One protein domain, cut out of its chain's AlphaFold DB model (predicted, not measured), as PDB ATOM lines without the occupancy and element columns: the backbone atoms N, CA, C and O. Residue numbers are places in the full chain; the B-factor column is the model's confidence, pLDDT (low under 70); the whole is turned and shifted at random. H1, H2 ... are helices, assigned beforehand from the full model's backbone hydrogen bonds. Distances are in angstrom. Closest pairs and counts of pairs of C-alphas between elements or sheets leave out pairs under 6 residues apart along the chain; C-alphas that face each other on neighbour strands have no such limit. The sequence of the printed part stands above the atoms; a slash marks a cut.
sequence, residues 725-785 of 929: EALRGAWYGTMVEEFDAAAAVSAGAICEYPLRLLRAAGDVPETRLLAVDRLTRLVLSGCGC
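AT A GLANCE: This is residues 725 to 785 of the 929 residues of an uncharacterized protein of Planctomycetaceae bacterium (UniProt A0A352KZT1). One long helix, H1, has a shorter helix, H2, folded back on it as a helical hairpin, and a third, H3, turns back again from the end of H2, so the chain makes a Z of three helices whose last end sticks out at residues 776 to 782. The printed part has 61 residues with helices H1, H2, H3 in that order and no named strand: all helix. It is compact, radius of gyration of the C-alphas 11.2 A, yet elongated, 34 by 20 by 15 A.

IN THESE COORDINATES: H1, residues 725 to 745, spans 30.6 A from C-alpha 725 at (-28.314, 14.867, -20.119). H2 is residues 752 to 763, 17.1 A. H3, residues 768 to 780, 18.0 A, ends at (-33.361, 44.834, -17.974).

HOW THE PARTS SIT: H1 and H2 touch, opposite ways at a shallow tilt of 28 degrees; their closest C-alphas, Phe 739 and Pro 754, are 5.0 A apart. H2, with residues 758 to 762 alone, touches H3, opposite ways at a steep tilt of 47 degrees, closest at C-alphas Gly 762 and Arg 768, 4.2 A. H1 and H3 only just touch, with 3 pairs of C-alphas within 8 A, closest Val 736 and Ala 771, 6.7 A. In H1, H2 and H3 every O i to N i+4 pair is within hydrogen-bond range.

THE WHOLE: The farthest C-alphas, Glu 725 and Ala 747, are 34.6 A apart. The printed part has no cut; H1 to H2 is a short link, H2 to H3 a tight one. Residues 726 and 746 to 749 have pLDDT under 70.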
ATOM      1  N   GLU A 725     -28.175  13.490 -20.627       72.62
ATOM      2  CA  GLU A 725     -28.314  14.867 -20.119       72.62
ATOM      3  C   GLU A 725     -27.228  15.800 -20.677       72.62
ATOM      4  O   GLU A 725     -27.529  16.888 -21.162       72.62
ATOM      5  N   ALA A 726     -25.970  15.343 -20.709       68.12
ATOM      6  CA  ALA A 726     -24.841  16.134 -21.199       68.12
ATOM      7  C   ALA A 726     -24.983  16.516 -22.682       68.12
ATOM      8  O   ALA A 726     -24.653  17.636 -23.072       68.12
ATOM      9  N   LEU A 727     -25.500  15.603 -23.514       71.75
ATOM     10  CA  LEU A 727     -25.686  15.881 -24.936       71.75
ATOM     11  C   LEU A 727     -26.859  16.835 -25.175       71.75
ATOM     12  O   LEU A 727     -26.735  17.754 -25.984       71.75
ATOM     13  N   ARG A 728     -27.968  16.658 -24.441       76.06
ATOM     14  CA  ARG A 728     -29.092  17.604 -24.479       76.06
ATOM     15  C   ARG A 728     -28.638  18.994 -24.045       76.06
ATOM     16  O   ARG A 728     -28.893  19.958 -24.758       76.06
ATOM     17  N   GLY A 729     -27.899  19.093 -22.942       76.88
ATOM     18  CA  GLY A 729     -27.321  20.353 -22.477       76.88
ATOM     19  C   GLY A 729     -26.427  21.013 -23.530       76.88
ATOM     20  O   GLY A 729     -26.596  22.193 -23.831       76.88
ATOM     21  N   ALA A 730     -25.529  20.249 -24.163       75.44
ATOM     22  CA  ALA A 730     -24.672  20.762 -25.232       75.44
ATOM     23  C   ALA A 730     -25.473  21.259 -26.445       75.44
ATOM     24  O   ALA A 730     -25.134  22.289 -27.019       75.44
ATOM     25  N   TRP A 731     -26.537  20.550 -26.817       82.50
ATOM     26  CA  TRP A 731     -27.410  20.895 -27.933       82.50
ATOM     27  C   TRP A 731     -28.225  22.164 -27.708       82.50
ATOM     28  O   TRP A 731     -28.165  23.098 -28.507       82.50
ATOM     29  N   TYR A 732     -28.979  22.216 -26.612       83.25
ATOM     30  CA  TYR A 732     -29.781  23.392 -26.297       83.25
ATOM     31  C   TYR A 732     -28.891  24.584 -25.911       83.25
ATOM     32  O   TYR A 732     -29.280  25.731 -26.126       83.25
ATOM     33  N   GLY A 733     -27.661  24.335 -25.446       83.06
ATOM     34  CA  GLY A 733     -26.636  25.357 -25.253       83.06
ATOM     35  C   GLY A 733     -26.247  26.025 -26.572       83.06
ATOM     36  O   GLY A 733     -26.199  27.250 -26.638       83.06
ATOM     37  N   THR A 734     -26.100  25.249 -27.653       84.94
ATOM     38  CA  THR A 734     -25.881  25.781 -29.009       84.94
ATOM     39  C   THR A 734     -26.987  26.745 -29.448       84.94
ATOM     40  O   THR A 734     -26.715  27.713 -30.149       84.94
ATOM     41  N   MET A 735     -28.239  26.526 -29.025       87.44
ATOM     42  CA  MET A 735     -29.341  27.445 -29.346       87.44
ATOM     43  C   MET A 735     -29.193  28.803 -28.648       87.44
ATOM     44  O   MET A 735     -29.566  29.828 -29.221       87.44
ATOM     45  N   VAL A 736     -28.644  28.826 -27.429       86.38
ATOM     46  CA  VAL A 736     -28.322  30.072 -26.715       86.38
ATOM     47  C   VAL A 736     -27.154  30.790 -27.395       86.38
ATOM     48  O   VAL A 736     -27.218  31.999 -27.593       86.38
ATOM     49  N   GLU A 737     -26.125  30.059 -27.824       85.06
ATOM     50  CA  GLU A 737     -24.983  30.628 -28.559       85.06
ATOM     51  C   GLU A 737     -25.387  31.211 -29.916       85.06
ATOM     52  O   GLU A 737     -24.950  32.297 -30.294       85.06
ATOM     53  N   GLU A 738     -26.264  30.525 -30.646       86.94
ATOM     54  CA  GLU A 738     -26.814  31.029 -31.901       86.94
ATOM     55  C   GLU A 738     -27.699  32.258 -31.682       86.94
ATOM     56  O   GLU A 738     -27.664  33.191 -32.489       86.94
ATOM     57  N   PHE A 739     -28.457  32.294 -30.581       88.62
ATOM     58  CA  PHE A 739     -29.153  33.508 -30.169       88.62
ATOM     59  C   PHE A 739     -28.163  34.654 -29.929       88.62
ATOM     60  O   PHE A 739     -28.371  35.734 -30.480       88.62
ATOM     61  N   ASP A 740     -27.090  34.429 -29.168       84.38
ATOM     62  CA  ASP A 740     -26.086  35.453 -28.856       84.38
ATOM     63  C   ASP A 740     -25.404  35.975 -30.133       84.38
ATOM     64  O   ASP A 740     -25.281  37.189 -30.325       84.38
ATOM     65  N   ALA A 741     -25.039  35.078 -31.054       80.88
ATOM     66  CA  ALA A 741     -24.465  35.436 -32.349       80.88
ATOM     67  C   ALA A 741     -25.445  36.259 -33.204       80.88
ATOM     68  O   ALA A 741     -25.074  37.289 -33.769       80.88
ATOM     69  N   ALA A 742     -26.718  35.856 -33.266       82.00
ATOM     70  CA  ALA A 742     -27.743  36.596 -33.998       82.00
ATOM     71  C   ALA A 742     -28.040  37.966 -33.361       82.00
ATOM     72  O   ALA A 742     -28.231  38.955 -34.079       82.00
ATOM     73  N   ALA A 743     -28.057  38.043 -32.028       78.50
ATOM     74  CA  ALA A 743     -28.284  39.267 -31.264       78.50
ATOM     75  C   ALA A 743     -27.127  40.268 -31.418       78.50
ATOM     76  O   ALA A 743     -27.375  41.465 -31.511       78.50
ATOM     77  N   ALA A 744     -25.879  39.797 -31.518       74.50
ATOM     78  CA  ALA A 744     -24.714  40.654 -31.755       74.50
ATOM     79  C   ALA A 744     -24.726  41.320 -33.146       74.50
ATOM     80  O   ALA A 744     -24.242  42.441 -33.304       74.50
ATOM     81  N   VAL A 745     -25.286  40.646 -34.157       71.31
ATOM     82  CA  VAL A 745     -25.372  41.155 -35.541       71.31
ATOM     83  C   VAL A 745     -26.561  42.103 -35.732       71.31
ATOM     84  O   VAL A 745     -26.525  42.999 -36.579       71.31
ATOM     85  N   SER A 746     -27.630  41.928 -34.955       64.38
ATOM     86  CA  SER A 746     -28.837  42.745 -35.067       64.38
ATOM     87  C   SER A 746     -28.723  43.995 -34.188       64.38
ATOM     88  O   SER A 746     -28.652  43.907 -32.969       64.38
ATOM     89  N   ALA A 747     -28.723  45.188 -34.799       57.25
ATOM     90  CA  ALA A 747     -28.606  46.489 -34.122       57.25
ATOM     91  C   ALA A 747     -29.856  46.855 -33.278       57.25
ATOM     92  O   ALA A 747     -30.526  47.854 -33.528       57.25
ATOM     93  N   GLY A 748     -30.204  46.016 -32.301       57.91
ATOM     94  CA  GLY A 748     -31.324  46.190 -31.372       57.91
ATOM     95  C   GLY A 748     -32.675  45.628 -31.836       57.91
ATOM     96  O   GLY A 748     -33.630  45.664 -31.063       57.91
ATOM     97  N   ALA A 749     -32.779  45.088 -33.055       64.88
ATOM     98  CA  ALA A 749     -34.004  44.481 -33.584       64.88
ATOM     99  C   ALA A 749     -33.878  42.950 -33.654       64.88
ATOM    100  O   ALA A 749     -33.478  42.394 -34.676       64.88
ATOM    101  N   ILE A 750     -34.215  42.272 -32.555       76.12
ATOM    102  CA  ILE A 750     -34.184  40.807 -32.481       76.12
ATOM    103  C   ILE A 750     -35.429  40.242 -33.180       76.12
ATOM    104  O   ILE A 750     -36.563  40.533 -32.800       76.12
ATOM    105  N   CYS A 751     -35.215  39.431 -34.218       77.81
ATOM    106  CA  CYS A 751     -36.280  38.778 -34.982       77.81
ATOM    107  C   CYS A 751     -36.962  37.641 -34.192       77.81
ATOM    108  O   CYS A 751     -36.464  37.173 -33.172       77.81
ATOM    109  N   GLU A 752     -38.087  37.130 -34.702       83.62
ATOM    110  CA  GLU A 752     -38.845  36.047 -34.050       83.62
ATOM    111  C   GLU A 752     -38.034  34.746 -33.896       83.62
ATOM    112  O   GLU A 752     -38.183  34.024 -32.913       83.62
ATOM    113  N   TYR A 753     -37.157  34.447 -34.856       84.44
ATOM    114  CA  TYR A 753     -36.392  33.202 -34.877       84.44
ATOM    115  C   TYR A 753     -35.424  33.048 -33.680       84.44
ATOM    116  O   TYR A 753     -35.577  32.062 -32.958       84.44
ATOM    117  N   PRO A 754     -34.515  34.004 -33.378       84.75
ATOM    118  CA  PRO A 754     -33.677  33.932 -32.175       84.75
ATOM    119  C   PRO A 754     -34.475  33.795 -30.867       84.75
ATOM    120  O   PRO A 754     -34.071  33.071 -29.961       84.75
ATOM    121  N   LEU A 755     -35.651  34.425 -30.765       88.62
ATOM    122  CA  LEU A 755     -36.501  34.303 -29.575       88.62
ATOM    123  C   LEU A 755     -37.054  32.875 -29.399       88.62
ATOM    124  O   LEU A 755     -37.163  32.386 -28.274       88.62
ATOM    125  N   ARG A 756     -37.353  32.161 -30.496       88.62
ATOM    126  CA  ARG A 756     -37.757  30.743 -30.430       88.62
ATOM    127  C   ARG A 756     -36.626  29.841 -29.927       88.62
ATOM    128  O   ARG A 756     -36.919  28.890 -29.208       88.62
ATOM    129  N   LEU A 757     -35.370  30.155 -30.262       88.94
ATOM    130  CA  LEU A 757     -34.192  29.429 -29.765       88.94
ATOM    131  C   LEU A 757     -34.074  29.544 -28.240       88.94
ATOM    132  O   LEU A 757     -33.958  28.530 -27.555       88.94
ATOM    133  N   LEU A 758     -34.214  30.760 -27.695       89.12
ATOM    134  CA  LEU A 758     -34.208  30.976 -26.243       89.12
ATOM    135  C   LEU A 758     -35.361  30.270 -25.527       89.12
ATOM    136  O   LEU A 758     -35.151  29.709 -24.453       89.12
ATOM    137  N   ARG A 759     -36.569  30.264 -26.108       91.25
ATOM    138  CA  ARG A 759     -37.703  29.515 -25.541       91.25
ATOM    139  C   ARG A 759     -37.386  28.021 -25.451       91.25
ATOM    140  O   ARG A 759     -37.565  27.437 -24.386       91.25
ATOM    141  N   ALA A 760     -36.892  27.430 -26.540       87.81
ATOM    142  CA  ALA A 760     -36.547  26.011 -26.581       87.81
ATOM    143  C   ALA A 760     -35.459  25.652 -25.555       87.81
ATOM    144  O   ALA A 760     -35.591  24.655 -24.849       87.81
ATOM    145  N   ALA A 761     -34.429  26.493 -25.412       87.94
ATOM    146  CA  ALA A 761     -33.390  26.316 -24.398       87.94
ATOM    147  C   ALA A 761     -33.908  26.498 -22.958       87.94
ATOM    148  O   ALA A 761     -33.411  25.849 -22.038       87.94
ATOM    149  N   GLY A 762     -34.915  27.350 -22.747       87.62
ATOM    150  CA  GLY A 762     -35.556  27.551 -21.444       87.62
ATOM    151  C   GLY A 762     -36.388  26.356 -20.964       87.62
ATOM    152  O   GLY A 762     -36.473  26.097 -19.761       87.62
ATOM    153  N   ASP A 763     -36.985  25.603 -21.889       86.62
ATOM    154  CA  ASP A 763     -37.804  24.426 -21.564       86.62
ATOM    155  C   ASP A 763     -36.976  23.253 -21.012       86.62
ATOM    156  O   ASP A 763     -37.501  22.380 -20.316       86.62
ATOM    157  N   VAL A 764     -35.666  23.267 -21.250       85.31
ATOM    158  CA  VAL A 764     -34.745  22.171 -20.941       85.31
ATOM    159  C   VAL A 764     -34.009  22.454 -19.630       85.31
ATOM    160  O   VAL A 764     -33.378  23.507 -19.522       85.31
ATOM    161  N   PRO A 765     -34.069  21.559 -18.621       82.44
ATOM    162  CA  PRO A 765     -33.432  21.778 -17.319       82.44
ATOM    163  C   PRO A 765     -31.954  22.177 -17.407       82.44
ATOM    164  O   PRO A 765     -31.536  23.119 -16.741       82.44
ATOM    165  N   GLU A 766     -31.193  21.512 -18.276       81.81
ATOM    166  CA  GLU A 766     -29.744  21.658 -18.419       81.81
ATOM    167  C   GLU A 766     -29.321  23.058 -18.911       81.81
ATOM    168  O   GLU A 766     -28.218  23.513 -18.620       81.81
ATOM    169  N   THR A 767     -30.192  23.763 -19.640       85.31
ATOM    170  CA  THR A 767     -29.907  25.072 -20.264       85.31
ATOM    171  C   THR A 767     -30.826  26.186 -19.788       85.31
ATOM    172  O   THR A 767     -30.666  27.344 -20.182       85.31
ATOM    173  N   ARG A 768     -31.768  25.866 -18.896       87.38
ATOM    174  CA  ARG A 768     -32.776  26.801 -18.400       87.38
ATOM    175  C   ARG A 768     -32.158  28.055 -17.806       87.38
ATOM    176  O   ARG A 768     -32.596  29.151 -18.132       87.38
ATOM    177  N   LEU A 769     -31.135  27.912 -16.963       86.12
ATOM    178  CA  LEU A 769     -30.503  29.057 -16.300       86.12
ATOM    179  C   LEU A 769     -29.743  29.958 -17.287       86.12
ATOM    180  O   LEU A 769     -29.754  31.176 -17.121       86.12
ATOM    181  N   LEU A 770     -29.169  29.391 -18.354       85.25
ATOM    182  CA  LEU A 770     -28.545  30.163 -19.436       85.25
ATOM    183  C   LEU A 770     -29.592  30.984 -20.199       85.25
ATOM    184  O   LEU A 770     -29.398  32.175 -20.442       85.25
ATOM    185  N   ALA A 771     -30.736  30.372 -20.520       88.31
ATOM    186  CA  ALA A 771     -31.852  31.077 -21.141       88.31
ATOM    187  C   ALA A 771     -32.425  32.161 -20.209       88.31
ATOM    188  O   ALA A 771     -32.695  33.273 -20.659       88.31
ATOM    189  N   VAL A 772     -32.559  31.875 -18.908       88.94
ATOM    190  CA  VAL A 772     -33.010  32.841 -17.894       88.94
ATOM    191  C   VAL A 772     -32.066  34.040 -17.809       88.94
ATOM    192  O   VAL A 772     -32.562  35.164 -17.776       88.94
ATOM    193  N   ASP A 773     -30.741  33.855 -17.835       86.31
ATOM    194  CA  ASP A 773     -29.791  34.980 -17.872       86.31
ATOM    195  C   ASP A 773     -30.061  35.892 -19.080       86.31
ATOM    196  O   ASP A 773     -30.273  37.098 -18.907       86.31
ATOM    197  N   ARG A 774     -30.143  35.328 -20.295       89.69
ATOM    198  CA  ARG A 774     -30.362  36.114 -21.522       89.69
ATOM    199  C   ARG A 774     -31.717  36.809 -21.535       89.69
ATOM    200  O   ARG A 774     -31.791  37.999 -21.836       89.69
ATOM    201  N   LEU A 775     -32.778  36.107 -21.144       90.62
ATOM    202  CA  LEU A 775     -34.113  36.689 -21.000       90.62
ATOM    203  C   LEU A 775     -34.112  37.831 -19.976       90.62
ATOM    204  O   LEU A 775     -34.708  38.876 -20.228       90.62
ATOM    205  N   THR A 776     -33.392  37.681 -18.862       89.69
ATOM    206  CA  THR A 776     -33.268  38.733 -17.843       89.69
ATOM    207  C   THR A 776     -32.567  39.958 -18.412       89.69
ATOM    208  O   THR A 776     -33.068  41.069 -18.265       89.69
ATOM    209  N   ARG A 777     -31.458  39.787 -19.140       88.62
ATOM    210  CA  ARG A 777     -30.778  40.907 -19.813       88.62
ATOM    211  C   ARG A 777     -31.697  41.617 -20.808       88.62
ATOM    212  O   ARG A 777     -31.695  42.845 -20.857       88.62
ATOM    213  N   LEU A 778     -32.527  40.882 -21.553       88.25
ATOM    214  CA  LEU A 778     -33.521  41.478 -22.453       88.25
ATOM    215  C   LEU A 778     -34.566  42.304 -21.696       88.25
ATOM    216  O   LEU A 778     -34.876  43.415 -22.133       88.25
ATOM    217  N   VAL A 779     -35.051  41.815 -20.550       89.88
ATOM    218  CA  VAL A 779     -35.965  42.564 -19.673       89.88
ATOM    219  C   VAL A 779     -35.303  43.846 -19.168       89.88
ATOM    220  O   VAL A 779     -35.857  44.930 -19.364       89.88
ATOM    221  N   LEU A 780     -34.105  43.729 -18.588       87.06
ATOM    222  CA  LEU A 780     -33.361  44.834 -17.974       87.06
ATOM    223  C   LEU A 780     -32.891  45.886 -18.988       87.06
ATOM    224  O   LEU A 780     -32.830  47.066 -18.664       87.06
ATOM    225  N   SER A 781     -32.596  45.480 -20.226       83.62
ATOM    226  CA  SER A 781     -32.204  46.399 -21.303       83.62
ATOM    227  C   SER A 781     -33.342  47.306 -21.789       83.62
ATOM    228  O   SER A 781     -33.082  48.295 -22.471       83.62
ATOM    229  N   GLY A 782     -34.605  46.971 -21.486       79.25
ATOM    230  CA  GLY A 782     -35.771  47.730 -21.950       79.25
ATOM    231  C   GLY A 782     -35.992  47.691 -23.470       79.25
ATOM    232  O   GLY A 782     -36.696  48.542 -24.010       79.25
ATOM    233  N   CYS A 783     -35.389  46.724 -24.170       79.31
ATOM    234  CA  CYS A 783     -35.534  46.546 -25.615       79.31
ATOM    235  C   CYS A 783     -36.987  46.233 -26.038       79.31
ATOM    236  O   CYS A 783     -37.824  45.847 -25.221       79.31
ATOM    237  N   GLY A 784     -37.296  46.329 -27.339       79.12
ATOM    238  CA  GLY A 784     -38.647  46.063 -27.873       79.12
ATOM    239  C   GLY A 784     -39.193  44.653 -27.587       79.12
ATOM    240  O   GLY A 784     -40.400  44.434 -27.657       79.12
ATOM    241  N   CYS A 785     -38.327  43.710 -27.208       84.62
ATOM    242  CA  CYS A 785     -38.676  42.338 -26.837       84.62
ATOM    243  C   CYS A 785     -38.837  42.133 -25.316       84.62
ATOM    244  O   CYS A 785     -39.152  41.023 -24.892       84.62
TER     245      CYS A 785